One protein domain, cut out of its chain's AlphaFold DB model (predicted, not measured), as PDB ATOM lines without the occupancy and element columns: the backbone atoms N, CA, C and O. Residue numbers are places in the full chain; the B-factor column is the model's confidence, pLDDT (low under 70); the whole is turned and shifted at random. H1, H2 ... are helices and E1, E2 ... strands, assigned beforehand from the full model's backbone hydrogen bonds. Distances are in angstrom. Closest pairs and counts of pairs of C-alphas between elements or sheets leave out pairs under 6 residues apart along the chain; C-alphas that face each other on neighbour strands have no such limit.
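What this domain is: This is residues 10 to 140 of the 144 residues of an uncharacterized protein of Tumebacillus avium (UniProt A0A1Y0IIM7). A strongly twisted sheet of four strands curls round residues 31 to 43 of one very long helix, H1, while residues 10 to 23 of H1 stick out from the body as a free arm. Two short helices, H2 and H3, follow where H1 ends and pack on the edge strand E4, and the small H4 only grazes the sheet. The printed part has 131 residues with four named helices and four named strands, which follow along the chain as H1 H2 H3 E1 E2 E3 H4 E4; the sheet runs E1 E2 E3 E4, antiparallel throughout, and the class is mixed, helices and strands. It is only just compact, close to loose, with a radius of gyration of the C-alphas of 16.5 A, and spans 58 by 32 by 25 A, the free arm adding to the length.

Where its parts are: The sheet holds E1, residues 83 to 88, E2, residues 91 to 100 and 26.9 A long, E3, residues 103 to 112 and 29.0 A long, and E4, residues 124 to 130 and 17.5 A long. E4 ends at C-alpha 130, (-11.140, 25.540, -41.225). H1, residues 10 to 46, runs 54.0 A from C-alpha 10 at (-48.389, 55.621, -37.693) to C-alpha 46 at (-20.860, 9.229, -38.957). H2 is residues 49 to 55, H3 residues 59 to 66 and H4 residues 116 to 120.

How they stand to each other: E1, E2 and E3 form a meander, each strand the antiparallel neighbour of the one before, with hairpins E1 and E2, and E2 and E3. N 86 and O 93 are 2.9 A apart, N 96 and O 107 2.9 A, and, between E3 and E4, N 108 and O 128 2.8 A, within hydrogen-bond range. E2 bends by 52 degrees at residue 97. H1 and H3 are on one face of the sheet, making two layers, helices over a sheet. The closest C-alphas of H1 and E4, Ala 32 and Trp 124, are 6.0 A apart. H2 is on the sheet over none of its strands, with C-alphas 55 and 128 closest at 4.6 A. H2 and H3 touch, C-alphas 53 and 62 being 5.9 A apart, at a steep tilt of 53 degrees, opposite ways. H2 and H4 are apart. In H1, H2, H3 and H4 every O i to N i+4 pair is within hydrogen-bond range.

The domain as a whole: The C-alphas of Pro 10 and His 67, the two farthest apart, are 58.4 A apart. The printed part has no cut. The link from H3 to E1, residues 67 to 82, is long; its residues 74 to 75 pair antiparallel with residues 99 to 100 of E2. Confidence is under 70 at residue 77, residues 81 to 85 and residues 133 to 140.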
ATOM      1  N   PRO A  10     -49.670  55.856 -37.021       84.88
ATOM      2  CA  PRO A  10     -48.389  55.621 -37.693       84.88
ATOM      3  C   PRO A  10     -47.262  55.131 -36.774       84.88
ATOM      4  O   PRO A  10     -46.435  54.343 -37.217       84.88
ATOM      5  N   ILE A  11     -47.229  55.525 -35.496       85.69
ATOM      6  CA  ILE A  11     -46.216  55.028 -34.552       85.69
ATOM      7  C   ILE A  11     -46.458  53.550 -34.231       85.69
ATOM      8  O   ILE A  11     -45.502  52.784 -34.182       85.69
ATOM      9  N   TYR A  12     -47.712  53.116 -34.087       85.88
ATOM     10  CA  TYR A  12     -48.017  51.690 -33.913       85.88
ATOM     11  C   TYR A  12     -47.607  50.860 -35.134       85.88
ATOM     12  O   TYR A  12     -47.062  49.772 -34.971       85.88
ATOM     13  N   VAL A  13     -47.813  51.385 -36.346       88.12
ATOM     14  CA  VAL A  13     -47.377  50.725 -37.588       88.12
ATOM     15  C   VAL A  13     -45.850  50.622 -37.652       88.12
ATOM     16  O   VAL A  13     -45.328  49.556 -37.959       88.12
ATOM     17  N   LEU A  14     -45.125  51.691 -37.310       90.69
ATOM     18  CA  LEU A  14     -43.658  51.673 -37.268       90.69
ATOM     19  C   LEU A  14     -43.116  50.694 -36.221       90.69
ATOM     20  O   LEU A  14     -42.178  49.956 -36.511       90.69
ATOM     21  N   LEU A  15     -43.721  50.644 -35.031       90.38
ATOM     22  CA  LEU A  15     -43.348  49.681 -33.993       90.38
ATOM     23  C   LEU A  15     -43.589  48.240 -34.453       90.38
ATOM     24  O   LEU A  15     -42.724  47.391 -34.264       90.38
ATOM     25  N   LEU A  16     -44.723  47.969 -35.106       90.69
ATOM     26  CA  LEU A  16     -45.015  46.652 -35.671       90.69
ATOM     27  C   LEU A  16     -43.968  46.251 -36.723       90.69
ATOM     28  O   LEU A  16     -43.456  45.136 -36.685       90.69
ATOM     29  N   LEU A  17     -43.613  47.162 -37.632       91.31
ATOM     30  CA  LEU A  17     -42.586  46.915 -38.648       91.31
ATOM     31  C   LEU A  17     -41.213  46.657 -38.019       91.31
ATOM     32  O   LEU A  17     -40.532  45.718 -38.420       91.31
ATOM     33  N   ALA A  18     -40.827  47.433 -37.005       90.06
ATOM     34  CA  ALA A  18     -39.574  47.220 -36.287       90.06
ATOM     35  C   ALA A  18     -39.533  45.835 -35.616       90.06
ATOM     36  O   ALA A  18     -38.523  45.131 -35.708       90.06
ATOM     37  N   VAL A  19     -40.644  45.406 -35.005       90.88
ATOM     38  CA  VAL A  19     -40.771  44.061 -34.425       90.88
ATOM     39  C   VAL A  19     -40.644  42.988 -35.509       90.88
ATOM     40  O   VAL A  19     -39.881  42.044 -35.330       90.88
ATOM     41  N   LEU A  20     -41.316  43.141 -36.652       89.25
ATOM     42  CA  LEU A  20     -41.248  42.177 -37.757       89.25
ATOM     43  C   LEU A  20     -39.839  42.048 -38.349       89.25
ATOM     44  O   LEU A  20     -39.393  40.930 -38.607       89.25
ATOM     45  N   VAL A  21     -39.122  43.162 -38.528       85.50
ATOM     46  CA  VAL A  21     -37.725  43.158 -38.993       85.50
ATOM     47  C   VAL A  21     -36.830  42.448 -37.980       85.50
ATOM     48  O   VAL A  21     -36.048  41.580 -38.361       85.50
ATOM     49  N   THR A  22     -36.993  42.753 -36.690       84.06
ATOM     50  CA  THR A  22     -36.209  42.125 -35.614       84.06
ATOM     51  C   THR A  22     -36.444  40.615 -35.565       84.06
ATOM     52  O   THR A  22     -35.491  39.844 -35.553       84.06
ATOM     53  N   VAL A  23     -37.704  40.172 -35.597       85.38
ATOM     54  CA  VAL A  23     -38.055  38.743 -35.582       85.38
ATOM     55  C   VAL A  23     -37.516  38.028 -36.818       85.38
ATOM     56  O   VAL A  23     -36.949  36.946 -36.691       85.38
ATOM     57  N   SER A  24     -37.645  38.636 -38.000       78.75
ATOM     58  CA  SER A  24     -37.116  38.067 -39.247       78.75
ATOM     59  C   SER A  24     -35.598  37.895 -39.188       78.75
ATOM     60  O   SER A  24     -35.088  36.839 -39.552       78.75
ATOM     61  N   TYR A  25     -34.885  38.899 -38.672       76.56
ATOM     62  CA  TYR A  25     -33.436  38.843 -38.493       76.56
ATOM     63  C   TYR A  25     -33.022  37.701 -37.553       76.56
ATOM     64  O   TYR A  25     -32.217  36.852 -37.935       76.56
ATOM     65  N   PHE A  26     -33.645  37.608 -36.371       77.94
ATOM     66  CA  PHE A  26     -33.391  36.514 -35.427       77.94
ATOM     67  C   PHE A  26     -33.706  35.138 -36.028       77.94
ATOM     68  O   PHE A  26     -32.957  34.181 -35.829       77.94
ATOM     69  N   PHE A  27     -34.794  35.016 -36.790       78.06
ATOM     70  CA  PHE A  27     -35.155  33.756 -37.437       78.06
ATOM     71  C   PHE A  27     -34.098  33.313 -38.461       78.06
ATOM     72  O   PHE A  27     -33.679  32.157 -38.449       78.06
ATOM     73  N   MET A  28     -33.611  34.228 -39.305       71.50
ATOM     74  CA  MET A  28     -32.557  33.920 -40.282       71.50
ATOM     75  C   MET A  28     -31.230  33.540 -39.609       71.50
ATOM     76  O   MET A  28     -30.559  32.604 -40.035       71.50
ATOM     77  N   GLN A  29     -30.866  34.226 -38.528       71.12
ATOM     78  CA  GLN A  29     -29.631  33.958 -37.793       71.12
ATOM     79  C   GLN A  29     -29.659  32.598 -37.076       71.12
ATOM     80  O   GLN A  29     -28.677  31.847 -37.078       71.12
ATOM     81  N   THR A  30     -30.803  32.257 -36.481       77.75
ATOM     82  CA  THR A  30     -30.982  30.962 -35.813       77.75
ATOM     83  C   THR A  30     -31.045  29.799 -36.798       77.75
ATOM     84  O   THR A  30     -30.574  28.716 -36.453       77.75
ATOM     85  N   SER A  31     -31.552  29.996 -38.023       84.25
ATOM     86  CA  SER A  31     -31.619  28.919 -39.020       84.25
ATOM     87  C   SER A  31     -30.233  28.466 -39.483       84.25
ATOM     88  O   SER A  31     -29.973  27.264 -39.511       84.25
ATOM     89  N   ALA A  32     -29.321  29.402 -39.760       85.06
ATOM     90  CA  ALA A  32     -27.942  29.101 -40.145       85.06
ATOM     91  C   ALA A  32     -27.183  28.365 -39.035       85.06
ATOM     92  O   ALA A  32     -26.598  27.307 -39.263       85.06
ATOM     93  N   SER A  33     -27.253  28.890 -37.810       86.56
ATOM     94  CA  SER A  33     -26.586  28.290 -36.649       86.56
ATOM     95  C   SER A  33     -27.116  26.886 -36.360       86.56
ATOM     96  O   SER A  33     -26.349  25.968 -36.079       86.56
ATOM     97  N   ARG A  34     -28.436  26.691 -36.466       86.62
ATOM     98  CA  ARG A  34     -29.067  25.382 -36.299       86.62
ATOM     99  C   ARG A  34     -28.616  24.395 -37.373       86.62
ATOM    100  O   ARG A  34     -28.206  23.293 -37.021       86.62
ATOM    101  N   ALA A  35     -28.647  24.802 -38.641       89.81
ATOM    102  CA  ALA A  35     -28.224  23.968 -39.760       89.81
ATOM    103  C   ALA A  35     -26.752  23.548 -39.637       89.81
ATOM    104  O   ALA A  35     -26.443  22.374 -39.835       89.81
ATOM    105  N   LEU A  36     -25.866  24.475 -39.245       90.62
ATOM    106  CA  LEU A  36     -24.465  24.173 -38.946       90.62
ATOM    107  C   LEU A  36     -24.348  23.097 -37.870       90.62
ATOM    108  O   LEU A  36     -23.670  22.098 -38.082       90.62
ATOM    109  N   ASN A  37     -25.002  23.293 -36.726       88.56
ATOM    110  CA  ASN A  37     -24.878  22.379 -35.593       88.56
ATOM    111  C   ASN A  37     -25.417  20.982 -35.923       88.56
ATOM    112  O   ASN A  37     -24.774  19.994 -35.584       88.56
ATOM    113  N   GLU A  38     -26.571  20.893 -36.589       89.25
ATOM    114  CA  GLU A  38     -27.172  19.614 -36.984       89.25
ATOM    115  C   GLU A  38     -26.274  18.860 -37.979       89.25
ATOM    116  O   GLU A  38     -25.961  17.693 -37.751       89.25
ATOM    117  N   GLN A  39     -25.793  19.530 -39.033       92.31
ATOM    118  CA  GLN A  39     -24.944  18.900 -40.054       92.31
ATOM    119  C   GLN A  39     -23.558  18.542 -39.523       92.31
ATOM    120  O   GLN A  39     -23.064  17.448 -39.771       92.31
ATOM    121  N   LEU A  40     -22.931  19.435 -38.759       90.12
ATOM    122  CA  LEU A  40     -21.617  19.175 -38.181       90.12
ATOM    123  C   LEU A  40     -21.676  18.022 -37.175       90.12
ATOM    124  O   LEU A  40     -20.798  17.165 -37.172       90.12
ATOM    125  N   GLN A  41     -22.722  17.961 -36.346       89.44
ATOM    126  CA  GLN A  41     -22.901  16.851 -35.414       89.44
ATOM    127  C   GLN A  41     -23.118  15.521 -36.152       89.44
ATOM    128  O   GLN A  41     -22.556  14.514 -35.724       89.44
ATOM    129  N   ASP A  42     -23.882  15.513 -37.248       90.06
ATOM    130  CA  ASP A  42     -24.108  14.326 -38.086       90.06
ATOM    131  C   ASP A  42     -22.799  13.815 -38.716       90.06
ATOM    132  O   ASP A  42     -22.452  12.644 -38.554       90.06
ATOM    133  N   VAL A  43     -22.005  14.706 -39.321       89.50
ATOM    134  CA  VAL A  43     -20.685  14.384 -39.902       89.50
ATOM    135  C   VAL A  43     -19.745  13.791 -38.849       89.50
ATOM    136  O   VAL A  43     -19.106  12.758 -39.072       89.50
ATOM    137  N   LEU A  44     -19.662  14.424 -37.674       87.19
ATOM    138  CA  LEU A  44     -18.786  13.976 -36.586       87.19
ATOM    139  C   LEU A  44     -19.233  12.642 -35.973       87.19
ATOM    140  O   LEU A  44     -18.393  11.895 -35.467       87.19
ATOM    141  N   GLN A  45     -20.532  12.331 -36.017       87.06
ATOM    142  CA  GLN A  45     -21.071  11.048 -35.563       87.06
ATOM    143  C   GLN A  45     -20.840   9.933 -36.584       87.06
ATOM    144  O   GLN A  45     -20.436   8.836 -36.198       87.06
ATOM    145  N   LYS A  46     -21.059  10.205 -37.876       86.50
ATOM    146  CA  LYS A  46     -20.860   9.229 -38.957       86.50
ATOM    147  C   LYS A  46     -19.388   8.909 -39.203       86.50
ATOM    148  O   LYS A  46     -19.066   7.774 -39.547       86.50
ATOM    149  N   ARG A  47     -18.493   9.883 -38.994       80.88
ATOM    150  CA  ARG A  47     -17.031   9.752 -39.174       80.88
ATOM    151  C   ARG A  47     -16.626   9.225 -40.548       80.88
ATOM    152  O   ARG A  47     -15.629   8.511 -40.685       80.88
ATOM    153  N   GLU A  48     -17.378   9.581 -41.580       86.25
ATOM    154  CA  GLU A  48     -17.030   9.196 -42.939       86.25
ATOM    155  C   GLU A  48     -15.796   9.981 -43.399       86.25
ATOM    156  O   GLU A  48     -15.822  11.201 -43.552       86.25
ATOM    157  N   LEU A  49     -14.688   9.266 -43.631       84.12
ATOM    158  CA  LEU A  49     -13.397   9.841 -44.035       84.12
ATOM    159  C   LEU A  49     -13.508  10.752 -45.263       84.12
ATOM    160  O   LEU A  49     -12.845  11.784 -45.326       84.12
ATOM    161  N   ILE A  50     -14.336  10.360 -46.235       87.12
ATOM    162  CA  ILE A  50     -14.555  11.115 -47.473       87.12
ATOM    163  C   ILE A  50     -15.304  12.414 -47.173       87.12
ATOM    164  O   ILE A  50     -14.927  13.466 -47.678       87.12
ATOM    165  N   GLU A  51     -16.331  12.359 -46.327       86.44
ATOM    166  CA  GLU A  51     -17.124  13.529 -45.955       86.44
ATOM    167  C   GLU A  51     -16.282  14.540 -45.167       86.44
ATOM    168  O   GLU A  51     -16.242  15.718 -45.515       86.44
ATOM    169  N   ILE A  52     -15.499  14.068 -44.190       88.00
ATOM    170  CA  ILE A  52     -14.562  14.910 -43.433       88.00
ATOM    171  C   ILE A  52     -13.498  15.522 -44.353       88.00
ATOM    172  O   ILE A  52     -13.208  16.711 -44.239       88.00
ATOM    173  N   ALA A  53     -12.934  14.745 -45.284       85.81
ATOM    174  CA  ALA A  53     -11.945  15.252 -46.234       85.81
ATOM    175  C   ALA A  53     -12.534  16.295 -47.197       85.81
ATOM    176  O   ALA A  53     -11.852  17.255 -47.538       85.81
ATOM    177  N   ASN A  54     -13.793  16.131 -47.610       88.19
ATOM    178  CA  ASN A  54     -14.476  17.090 -48.475       88.19
ATOM    179  C   ASN A  54     -14.823  18.388 -47.740       88.19
ATOM    180  O   ASN A  54     -14.795  19.455 -48.354       88.19
ATOM    181  N   LEU A  55     -15.147  18.310 -46.449       90.69
ATOM    182  CA  LEU A  55     -15.477  19.472 -45.626       90.69
ATOM    183  C   LEU A  55     -14.238  20.220 -45.138       90.69
ATOM    184  O   LEU A  55     -14.274  21.442 -45.025       90.69
ATOM    185  N   ALA A  56     -13.145  19.519 -44.856       89.94
ATOM    186  CA  ALA A  56     -11.903  20.151 -44.447       89.94
ATOM    187  C   ALA A  56     -11.329  21.018 -45.575       89.94
ATOM    188  O   ALA A  56     -11.266  20.622 -46.739       89.94
ATOM    189  N   LEU A  57     -10.920  22.228 -45.212       88.50
ATOM    190  CA  LEU A  57     -10.338  23.188 -46.140       88.50
ATOM    191  C   LEU A  57      -8.825  22.994 -46.310       88.50
ATOM    192  O   LEU A  57      -8.273  23.295 -47.364       88.50
ATOM    193  N   ASP A  58      -8.169  22.458 -45.286       87.00
ATOM    194  CA  ASP A  58      -6.745  22.154 -45.261       87.00
ATOM    195  C   ASP A  58      -6.480  20.845 -44.498       87.00
ATOM    196  O   ASP A  58      -7.334  20.341 -43.755       87.00
ATOM    197  N   ASP A  59      -5.281  20.283 -44.675       87.56
ATOM    198  CA  ASP A  59      -4.876  19.035 -44.018       87.56
ATOM    199  C   ASP A  59      -4.889  19.156 -42.489       87.56
ATOM    200  O   ASP A  59      -5.242  18.210 -41.792       87.56
ATOM    201  N   LYS A  60      -4.586  20.343 -41.954       88.81
ATOM    202  CA  LYS A  60      -4.574  20.605 -40.509       88.81
ATOM    203  C   LYS A  60      -5.980  20.459 -39.911       88.81
ATOM    204  O   LYS A  60      -6.156  19.874 -38.843       88.81
ATOM    205  N   THR A  61      -6.986  20.968 -40.612       90.25
ATOM    206  CA  THR A  61      -8.400  20.872 -40.250       90.25
ATOM    207  C   THR A  61      -8.894  19.447 -40.402       90.25
ATOM    208  O   THR A  61      -9.589  18.943 -39.523       90.25
ATOM    209  N   LYS A  62      -8.505  18.773 -41.486       90.25
ATOM    210  CA  LYS A  62      -8.820  17.361 -41.698       90.25
ATOM    211  C   LYS A  62      -8.283  16.504 -40.554       90.25
ATOM    212  O   LYS A  62      -9.046  15.752 -39.953       90.25
ATOM    213  N   ASP A  63      -7.006  16.657 -40.219       90.88
ATOM    214  CA  ASP A  63      -6.369  15.921 -39.132       90.88
ATOM    215  C   ASP A  63      -7.044  16.220 -37.796       90.88
ATOM    216  O   ASP A  63      -7.347  15.288 -37.051       90.88
ATOM    217  N   PHE A  64      -7.357  17.487 -37.513       90.69
ATOM    218  CA  PHE A  64      -8.119  17.858 -36.325       90.69
ATOM    219  C   PHE A  64      -9.458  17.110 -36.254       90.69
ATOM    220  O   PHE A  64      -9.717  16.441 -35.257       90.69
ATOM    221  N   LEU A  65     -10.271  17.157 -37.316       89.56
ATOM    222  CA  LEU A  65     -11.592  16.521 -37.359       89.56
ATOM    223  C   LEU A  65     -11.519  14.992 -37.212       89.56
ATOM    224  O   LEU A  65     -12.368  14.397 -36.548       89.56
ATOM    225  N   LEU A  66     -10.496  14.352 -37.789       89.50
ATOM    226  CA  LEU A  66     -10.301  12.901 -37.705       89.50
ATOM    227  C   LEU A  66      -9.864  12.428 -36.312       89.50
ATOM    228  O   LEU A  66     -10.223  11.321 -35.908       89.50
ATOM    229  N   HIS A  67      -9.125  13.257 -35.573       89.50
ATOM    230  CA  HIS A  67      -8.629  12.927 -34.233       89.50
ATOM    231  C   HIS A  67      -9.591  13.314 -33.102       89.50
ATOM    232  O   HIS A  67      -9.286  13.066 -31.934       89.50
ATOM    233  N   LEU A  68     -10.757  13.888 -33.413       87.19
ATOM    234  CA  LEU A  68     -11.768  14.188 -32.400       87.19
ATOM    235  C   LEU A  68     -12.262  12.905 -31.711       87.19
ATOM    236  O   LEU A  68     -12.438  11.881 -32.382       87.19
ATOM    237  N   PRO A  69     -12.559  12.939 -30.403       84.44
ATOM    238  CA  PRO A  69     -13.087  11.790 -29.673       84.44
ATOM    239  C   PRO A  69     -14.526  11.456 -30.106       84.44
ATOM    240  O   PRO A  69     -15.264  12.323 -30.573       84.44
ATOM    241  N   ALA A  70     -14.926  10.182 -30.011       77.06
ATOM    242  CA  ALA A  70     -16.212   9.679 -30.528       77.06
ATOM    243  C   ALA A  70     -17.447  10.347 -29.901       77.06
ATOM    244  O   ALA A  70     -18.501  10.402 -30.528       77.06
ATOM    245  N   ASP A  71     -17.304  10.871 -28.688       81.50
ATOM    246  CA  ASP A  71     -18.325  11.556 -27.903       81.50
ATOM    247  C   ASP A  71     -18.281  13.087 -28.033       81.50
ATOM    248  O   ASP A  71     -18.972  13.783 -27.282       81.50
ATOM    249  N   VAL A  72     -17.518  13.609 -29.002       83.00
ATOM    250  CA  VAL A  72     -17.398  15.048 -29.242       83.00
ATOM    251  C   VAL A  72     -18.764  15.700 -29.460       83.00
ATOM    252  O   VAL A  72     -19.616  15.225 -30.223       83.00
ATOM    253  N   LYS A  73     -18.956  16.837 -28.793       78.69
ATOM    254  CA  LYS A  73     -20.138  17.683 -28.955       78.69
ATOM    255  C   LYS A  73     -19.746  19.026 -29.542       78.69
ATOM    256  O   LYS A  73     -18.799  19.668 -29.089       78.69
ATOM    257  N   VAL A  74     -20.531  19.473 -30.514       81.19
ATOM    258  CA  VAL A  74     -20.471  20.855 -30.989       81.19
ATOM    259  C   VAL A  74     -21.073  21.751 -29.904       81.19
ATOM    260  O   VAL A  74     -22.216  21.544 -29.490       81.19
ATOM    261  N   LYS A  75     -20.313  22.741 -29.418       80.81
ATOM    262  CA  LYS A  75     -20.791  23.725 -28.435       80.81
ATOM    263  C   LYS A  75     -21.615  24.789 -29.160       80.81
ATOM    264  O   LYS A  75     -21.127  25.867 -29.496       80.81
ATOM    265  N   SER A  76     -22.858  24.425 -29.463       70.56
ATOM    266  CA  SER A  76     -23.816  25.216 -30.245       70.56
ATOM    267  C   SER A  76     -24.128  26.590 -29.648       70.56
ATOM    268  O   SER A  76     -24.493  27.507 -30.380       70.56
ATOM    269  N   ASP A  77     -23.957  26.737 -28.335       67.81
ATOM    270  CA  ASP A  77     -24.076  27.971 -27.558       67.81
ATOM    271  C   ASP A  77     -22.919  28.959 -27.785       67.81
ATOM    272  O   ASP A  77     -23.027  30.128 -27.422       67.81
ATOM    273  N   LEU A  78     -21.829  28.506 -28.410       74.00
ATOM    274  CA  LEU A  78     -20.656  29.312 -28.753       74.00
ATOM    275  C   LEU A  78     -20.529  29.558 -30.261       74.00
ATOM    276  O   LEU A  78     -19.479  30.013 -30.723       74.00
ATOM    277  N   THR A  79     -21.584  29.270 -31.028       77.75
ATOM    278  CA  THR A  79     -21.638  29.626 -32.444       77.75
ATOM    279  C   THR A  79     -21.890  31.129 -32.582       77.75
ATOM    280  O   THR A  79     -22.874  31.649 -32.058       77.75
ATOM    281  N   THR A  80     -20.983  31.845 -33.249       75.69
ATOM    282  CA  THR A  80     -21.078  33.299 -33.422       75.69
ATOM    283  C   THR A  80     -22.152  33.679 -34.427       75.69
ATOM    284  O   THR A  80     -22.507  32.898 -35.307       75.69
ATOM    285  N   ASP A  81     -22.570  34.939 -34.363       65.56
ATOM    286  CA  ASP A  81     -23.424  35.563 -35.367       65.56
ATOM    287  C   ASP A  81     -22.836  35.422 -36.776       65.56
ATOM    288  O   ASP A  81     -21.614  35.405 -36.963       65.56
ATOM    289  N   GLN A  82     -23.727  35.351 -37.765       68.25
ATOM    290  CA  GLN A  82     -23.377  35.340 -39.180       68.25
ATOM    291  C   GLN A  82     -22.517  36.561 -39.518       68.25
ATOM    292  O   GLN A  82     -22.980  37.697 -39.389       68.25
ATOM    293  N   GLN A  83     -21.283  36.338 -39.980       65.25
ATOM    294  CA  GLN A  83     -20.416  37.425 -40.435       65.25
ATOM    295  C   GLN A  83     -20.251  37.364 -41.947       65.25
ATOM    296  O   GLN A  83     -19.802  36.367 -42.510       65.25
ATOM    297  N   GLY A  84     -20.607  38.467 -42.601       62.62
ATOM    298  CA  GLY A  84     -20.533  38.572 -44.049       62.62
ATOM    299  C   GLY A  84     -21.535  37.678 -44.787       62.62
ATOM    300  O   GLY A  84     -22.368  36.974 -44.212       62.62
ATOM    301  N   GLY A  85     -21.472  37.777 -46.106       69.31
ATOM    302  CA  GLY A  85     -22.331  37.063 -47.035       69.31
ATOM    303  C   GLY A  85     -21.878  37.400 -48.443       69.31
ATOM    304  O   GLY A  85     -21.979  38.555 -48.855       69.31
ATOM    305  N   LEU A  86     -21.317  36.429 -49.157       76.31
ATOM    306  CA  LEU A  86     -20.957  36.611 -50.558       76.31
ATOM    307  C   LEU A  86     -22.023  35.939 -51.415       76.31
ATOM    308  O   LEU A  86     -22.198  34.724 -51.345       76.31
ATOM    309  N   VAL A  87     -22.736  36.736 -52.211       78.94
ATOM    310  CA  VAL A  87     -23.737  36.225 -53.149       78.94
ATOM    311  C   VAL A  87     -23.105  36.083 -54.528       78.94
ATOM    312  O   VAL A  87     -22.733  37.083 -55.139       78.94
ATOM    313  N   VAL A  88     -23.006  34.853 -55.028       77.50
ATOM    314  CA  VAL A  88     -22.481  34.533 -56.364       77.50
ATOM    315  C   VAL A  88     -23.454  33.599 -57.064       77.50
ATOM    316  O   VAL A  88     -23.866  32.593 -56.499       77.50
ATOM    317  N   GLU A  89     -23.867  33.968 -58.278       80.75
ATOM    318  CA  GLU A  89     -24.709  33.133 -59.154       80.75
ATOM    319  C   GLU A  89     -25.988  32.578 -58.489       80.75
ATOM    320  O   GLU A  89     -26.443  31.474 -58.771       80.75
ATOM    321  N   GLY A  90     -26.604  33.355 -57.592       80.25
ATOM    322  CA  GLY A  90     -27.826  32.936 -56.900       80.25
ATOM    323  C   GLY A  90     -27.591  31.987 -55.723       80.25
ATOM    324  O   GLY A  90     -28.556  31.427 -55.208       80.25
ATOM    325  N   GLN A  91     -26.350  31.841 -55.268       84.88
ATOM    326  CA  GLN A  91     -25.984  31.212 -54.004       84.88
ATOM    327  C   GLN A  91     -25.387  32.251 -53.065       84.88
ATOM    328  O   GLN A  91     -24.755  33.204 -53.508       84.88
ATOM    329  N   GLU A  92     -25.586  32.070 -51.771       86.69
ATOM    330  CA  GLU A  92     -24.989  32.887 -50.727       86.69
ATOM    331  C   GLU A  92     -24.101  32.015 -49.858       86.69
ATOM    332  O   GLU A  92     -24.543  30.987 -49.350       86.69
ATOM    333  N   ILE A  93     -22.853  32.438 -49.691       86.44
ATOM    334  CA  ILE A  93     -21.934  31.830 -48.739       86.44
ATOM    335  C   ILE A  93     -21.847  32.738 -47.533       86.44
ATOM    336  O   ILE A  93     -21.554  33.930 -47.662       86.44
ATOM    337  N   ILE A  94     -22.077  32.157 -46.367       86.19
ATOM    338  CA  ILE A  94     -21.981  32.835 -45.085       86.19
ATOM    339  C   ILE A  94     -20.915  32.170 -44.236       86.19
ATOM    340  O   ILE A  94     -20.567  31.005 -44.436       86.19
ATOM    341  N   TYR A  95     -20.423  32.923 -43.268       85.62
ATOM    342  CA  TYR A  95     -19.404  32.462 -42.352       85.62
ATOM    343  C   TYR A  95     -19.915  32.529 -40.913       85.62
ATOM    344  O   TYR A  95     -20.555  33.503 -40.500       85.62
ATOM    345  N   LEU A  96     -19.617  31.472 -40.165       87.81
ATOM    346  CA  LEU A  96     -19.901  31.315 -38.746       87.81
ATOM    347  C   LEU A  96     -18.658  30.758 -38.060       87.81
ATOM    348  O   LEU A  96     -17.976  29.897 -38.607       87.81
ATOM    349  N   ASN A  97     -18.407  31.176 -36.826       87.50
ATOM    350  CA  ASN A  97     -17.489  30.460 -35.953       87.50
ATOM    351  C   ASN A  97     -18.290  29.565 -35.044       87.50
ATOM    352  O   ASN A  97     -19.305  29.994 -34.516       87.50
ATOM    353  N   THR A  98     -17.812  28.355 -34.823       88.88
ATOM    354  CA  THR A  98     -18.327  27.467 -33.789       88.88
ATOM    355  C   THR A  98     -17.169  26.907 -32.980       88.88
ATOM    356  O   THR A  98     -16.000  27.091 -33.330       88.88
ATOM    357  N   ARG A  99     -17.476  26.246 -31.868       87.75
ATOM    358  CA  ARG A  99     -16.466  25.642 -31.008       87.75
ATOM    359  C   ARG A  99     -16.693  24.142 -30.909       87.75
ATOM    360  O   ARG A  99     -17.775  23.689 -30.538       87.75
ATOM    361  N   ILE A 100     -15.649  23.386 -31.219       87.31
ATOM    362  CA  ILE A 100     -15.603  21.937 -31.041       87.31
ATOM    363  C   ILE A 100     -14.563  21.669 -29.956       87.31
ATOM    364  O   ILE A 100     -13.401  22.046 -30.114       87.31
ATOM    365  N   GLU A 101     -14.983  21.076 -28.836       84.31
ATOM    366  CA  GLU A 101     -14.170  21.015 -27.613       84.31
ATOM    367  C   GLU A 101     -13.642  22.409 -27.220       84.31
ATOM    368  O   GLU A 101     -14.425  23.311 -26.893       84.31
ATOM    369  N   ASP A 102     -12.326  22.607 -27.274       83.81
ATOM    370  CA  ASP A 102     -11.658  23.859 -26.938       83.81
ATOM    371  C   ASP A 102     -11.143  24.625 -28.160       83.81
ATOM    372  O   ASP A 102     -10.669  25.750 -27.993       83.81
ATOM    373  N   GLN A 103     -11.321  24.085 -29.368       86.06
ATOM    374  CA  GLN A 103     -10.854  24.670 -30.622       86.06
ATOM    375  C   GLN A 103     -11.974  25.441 -31.328       86.06
ATOM    376  O   GLN A 103     -13.090  24.943 -31.507       86.06
ATOM    377  N   THR A 104     -11.664  26.661 -31.761       88.06
ATOM    378  CA  THR A 104     -12.533  27.419 -32.668       88.06
ATOM    379  C   THR A 104     -12.425  26.832 -34.067       88.06
ATOM    380  O   THR A 104     -11.319  26.619 -34.568       88.06
ATOM    381  N   VAL A 105     -13.577  26.589 -34.683       89.00
ATOM    382  CA  VAL A 105     -13.700  26.110 -36.054       89.00
ATOM    383  C   VAL A 105     -14.510  27.122 -36.852       89.00
ATOM    384  O   VAL A 105     -15.630  27.485 -36.494       89.00
ATOM    385  N   HIS A 106     -13.910  27.572 -37.940       89.31
ATOM    386  CA  HIS A 106     -14.480  28.454 -38.938       89.31
ATOM    387  C   HIS A 106     -15.319  27.623 -39.901       89.31
ATOM    388  O   HIS A 106     -14.795  26.742 -40.578       89.31
ATOM    389  N   ALA A 107     -16.618  27.884 -39.949       89.81
ATOM    390  CA  ALA A 107     -17.563  27.159 -40.773       89.81
ATOM    391  C   ALA A 107     -18.137  28.059 -41.864       89.81
ATOM    392  O   ALA A 107     -18.661  29.143 -41.604       89.81
ATOM    393  N   TYR A 108     -18.075  27.563 -43.091       89.88
ATOM    394  CA  TYR A 108     -18.673  28.189 -44.255       89.88
ATOM    395  C   TYR A 108     -19.931  27.409 -44.615       89.88
ATOM    396  O   TYR A 108     -19.870  26.207 -44.888       89.88
ATOM    397  N   LEU A 109     -21.073  28.091 -44.601       90.31
ATOM    398  CA  LEU A 109     -22.340  27.542 -45.069       90.31
ATOM    399  C   LEU A 109     -22.661  28.131 -46.437       90.31
ATOM    400  O   LEU A 109     -22.410  29.311 -46.680       90.31
ATOM    401  N   ILE A 110     -23.271  27.330 -47.298       90.31
ATOM    402  CA  ILE A 110     -23.809  27.767 -48.581       90.31
ATOM    403  C   ILE A 110     -25.324  27.592 -48.590       90.31
ATOM    404  O   ILE A 110     -25.836  26.554 -48.180       90.31
ATOM    405  N   GLY A 111     -26.045  28.611 -49.042       88.56
ATOM    406  CA  GLY A 111     -27.495  28.591 -49.193       88.56
ATOM    407  C   GLY A 111     -27.898  29.034 -50.593       88.56
ATOM    408  O   GLY A 111     -27.310  29.949 -51.168       88.56
ATOM    409  N   GLU A 112     -28.908  28.394 -51.171       87.38
ATOM    410  CA  GLU A 112     -29.484  28.860 -52.433       87.38
ATOM    411  C   GLU A 112     -30.358  30.100 -52.208       87.38
ATOM    412  O   GLU A 112     -31.027  30.221 -51.184       87.38
ATOM    413  N   ARG A 113     -30.384  31.016 -53.184       83.56
ATOM    414  CA  ARG A 113     -31.209  32.242 -53.203       83.56
ATOM    415  C   ARG A 113     -31.918  32.459 -54.546       83.56
ATOM    416  O   ARG A 113     -32.224  33.598 -54.928       83.56
ATOM    417  N   THR A 114     -32.181  31.376 -55.276       82.94
ATOM    418  CA  THR A 114     -32.769  31.445 -56.623       82.94
ATOM    419  C   THR A 114     -34.241  31.856 -56.581       82.94
ATOM    420  O   THR A 114     -34.668  32.714 -57.355       82.94
ATOM    421  N   THR A 115     -35.008  31.327 -55.623       84.25
ATOM    422  CA  THR A 115     -36.437  31.633 -55.459       84.25
ATOM    423  C   THR A 115     -36.699  32.674 -54.370       84.25
ATOM    424  O   THR A 115     -35.871  32.906 -53.489       84.25
ATOM    425  N   LEU A 116     -37.887  33.293 -54.391       80.38
ATOM    426  CA  LEU A 116     -38.319  34.204 -53.324       80.38
ATOM    427  C   LEU A 116     -38.288  33.507 -51.954       80.38
ATOM    428  O   LEU A 116     -37.831  34.098 -50.981       80.38
ATOM    429  N   TRP A 117     -38.711  32.239 -51.895       79.81
ATOM    430  CA  TRP A 117     -38.699  31.465 -50.654       79.81
ATOM    431  C   TRP A 117     -37.275  31.260 -50.133       79.81
ATOM    432  O   TRP A 117     -36.980  31.601 -48.994       79.81
ATOM    433  N   GLN A 118     -36.373  30.815 -51.004       81.88
ATOM    434  CA  GLN A 118     -34.955  30.627 -50.693       81.88
ATOM    435  C   GLN A 118     -34.252  31.924 -50.264       81.88
ATOM    436  O   GLN A 118     -33.319  31.904 -49.472       81.88
ATOM    437  N   ARG A 119     -34.715  33.088 -50.733       75.25
ATOM    438  CA  ARG A 119     -34.192  34.379 -50.261       75.25
ATOM    439  C   ARG A 119     -34.608  34.708 -48.834       75.25
ATOM    440  O   ARG A 119     -33.831  35.371 -48.148       75.25
ATOM    441  N   MET A 120     -35.809  34.297 -48.423       75.06
ATOM    442  CA  MET A 120     -36.335  34.552 -47.078       75.06
ATOM    443  C   MET A 120     -35.864  33.506 -46.067       75.06
ATOM    444  O   MET A 120     -35.577  33.849 -44.926       75.06
ATOM    445  N   ILE A 121     -35.786  32.240 -46.480       80.06
ATOM    446  CA  ILE A 121     -35.334  31.117 -45.655       80.06
ATOM    447  C   ILE A 121     -34.388  30.269 -46.513       80.06
ATOM    448  O   ILE A 121     -34.845  29.347 -47.194       80.06
ATOM    449  N   PRO A 122     -33.088  30.603 -46.541       80.69
ATOM    450  CA  PRO A 122     -32.108  29.802 -47.260       80.69
ATOM    451  C   PRO A 122     -31.988  28.415 -46.625       80.69
ATOM    452  O   PRO A 122     -31.967  28.287 -45.398       80.69
ATOM    453  N   ASP A 123     -31.899  27.381 -47.461       86.50
ATOM    454  CA  ASP A 123     -31.531  26.035 -47.021       86.50
ATOM    455  C   ASP A 123     -30.006  25.968 -46.905       86.50
ATOM    456  O   ASP A 123     -29.295  25.854 -47.907       86.50
ATOM    457  N   TRP A 124     -29.507  26.156 -45.686       90.56
ATOM    458  CA  TRP A 124     -28.079  26.234 -45.410       90.56
ATOM    459  C   TRP A 124     -27.444  24.849 -45.405       90.56
ATOM    460  O   TRP A 124     -27.860  23.969 -44.655       90.56
ATOM    461  N   LYS A 125     -26.370  24.680 -46.171       91.88
ATOM    462  CA  LYS A 125     -25.562  23.462 -46.209       91.88
ATOM    463  C   LYS A 125     -24.139  23.743 -45.778       91.88
ATOM    464  O   LYS A 125     -23.559  24.750 -46.180       91.88
ATOM    465  N   LEU A 126     -23.572  22.849 -44.978       91.50
ATOM    466  CA  LEU A 126     -22.170  22.905 -44.598       91.50
ATOM    467  C   LEU A 126     -21.302  22.698 -45.836       91.50
ATOM    468  O   LEU A 126     -21.390  21.673 -46.505       91.50
ATOM    469  N   PHE A 127     -20.502  23.712 -46.152       90.56
ATOM    470  CA  PHE A 127     -19.665  23.722 -47.343       90.56
ATOM    471  C   PHE A 127     -18.218  23.390 -46.999       90.56
ATOM    472  O   PHE A 127     -17.664  22.438 -47.544       90.56
ATOM    473  N   LYS A 128     -17.609  24.157 -46.086       91.06
ATOM    474  CA  LYS A 128     -16.211  23.979 -45.673       91.06
ATOM    475  C   LYS A 128     -15.997  24.314 -44.201       91.06
ATOM    476  O   LYS A 128     -16.737  25.107 -43.621       91.06
ATOM    477  N   LEU A 129     -14.948  23.737 -43.627       90.38
ATOM    478  CA  LEU A 129     -14.468  23.960 -42.269       90.38
ATOM    479  C   LEU A 129     -12.976  24.297 -42.300       90.38
ATOM    480  O   LEU A 129     -12.224  23.668 -43.041       90.38
ATOM    481  N   ALA A 130     -12.547  25.224 -41.450       89.44
ATOM    482  CA  ALA A 130     -11.140  25.540 -41.225       89.44
ATOM    483  C   ALA A 130     -10.873  25.777 -39.734       89.44
ATOM    484  O   ALA A 130     -11.705  26.356 -39.040       89.44
ATOM    485  N   ILE A 131      -9.717  25.363 -39.218       86.62
ATOM    486  CA  ILE A 131      -9.295  25.732 -37.852       86.62
ATOM    487  C   ILE A 131      -8.427  26.994 -37.809       86.62
ATOM    488  O   ILE A 131      -8.342  27.622 -36.758       86.62
ATOM    489  N   ASP A 132      -7.823  27.383 -38.937       80.19
ATOM    490  CA  ASP A 132      -7.137  28.666 -39.102       80.19
ATOM    491  C   ASP A 132      -7.917  29.555 -40.079       80.19
ATOM    492  O   ASP A 132      -8.259  29.150 -41.189       80.19
ATOM    493  N   HIS A 133      -8.181  30.802 -39.683       64.38
ATOM    494  CA  HIS A 133      -8.858  31.791 -40.526       64.38
ATOM    495  C   HIS A 133      -7.894  32.452 -41.521       64.38
ATOM    496  O   HIS A 133      -7.619  33.654 -41.459       64.38
ATOM    497  N   THR A 134      -7.339  31.678 -42.444       61.34
ATOM    498  CA  THR A 134      -6.460  32.214 -43.496       61.34
ATOM    499  C   THR A 134      -7.157  32.358 -44.842       61.34
ATOM    500  O   THR A 134      -6.629  33.039 -45.721       61.34
ATOM    501  N   VAL A 135      -8.353  31.784 -45.008       62.12
ATOM    502  CA  VAL A 135      -8.994  31.686 -46.323       62.12
ATOM    503  C   VAL A 135     -10.078  32.731 -46.526       62.12
ATOM    504  O   VAL A 135     -11.019  32.874 -45.744       62.12
ATOM    505  N   GLN A 136      -9.923  33.482 -47.615       65.62
ATOM    506  CA  GLN A 136     -10.886  34.484 -48.036       65.62
ATOM    507  C   GLN A 136     -12.025  33.806 -48.809       65.62
ATOM    508  O   GLN A 136     -11.787  32.948 -49.659       65.62
ATOM    509  N   LEU A 137     -13.271  34.229 -48.564       64.94
ATOM    510  CA  LEU A 137     -14.464  33.720 -49.262       64.94
ATOM    511  C   LEU A 137     -14.348  33.637 -50.804       64.94
ATOM    512  O   LEU A 137     -14.899  32.696 -51.369       64.94
ATOM    513  N   PRO A 138     -13.660  34.554 -51.517       59.12
ATOM    514  CA  PRO A 138     -13.486  34.441 -52.967       59.12
ATOM    515  C   PRO A 138     -12.648  33.238 -53.418       59.12
ATOM    516  O   PRO A 138     -12.838  32.755 -54.531       59.12
ATOM    517  N   ASP A 139     -11.723  32.751 -52.590       66.00
ATOM    518  CA  ASP A 139     -10.870  31.613 -52.948       66.00
ATOM    519  C   ASP A 139     -11.627  30.286 -52.837       66.00
ATOM    520  O   ASP A 139     -11.445  29.401 -53.664       66.00
ATOM    521  N   LEU A 140     -12.579  30.209 -51.905       64.06
ATOM    522  CA  LEU A 140     -13.481  29.068 -51.713       64.06
ATOM    523  C   LEU A 140     -14.378  28.750 -52.914       64.06
ATOM    524  O   LEU A 140     -14.871  27.634 -53.042       64.06
TER     525      LEU A 140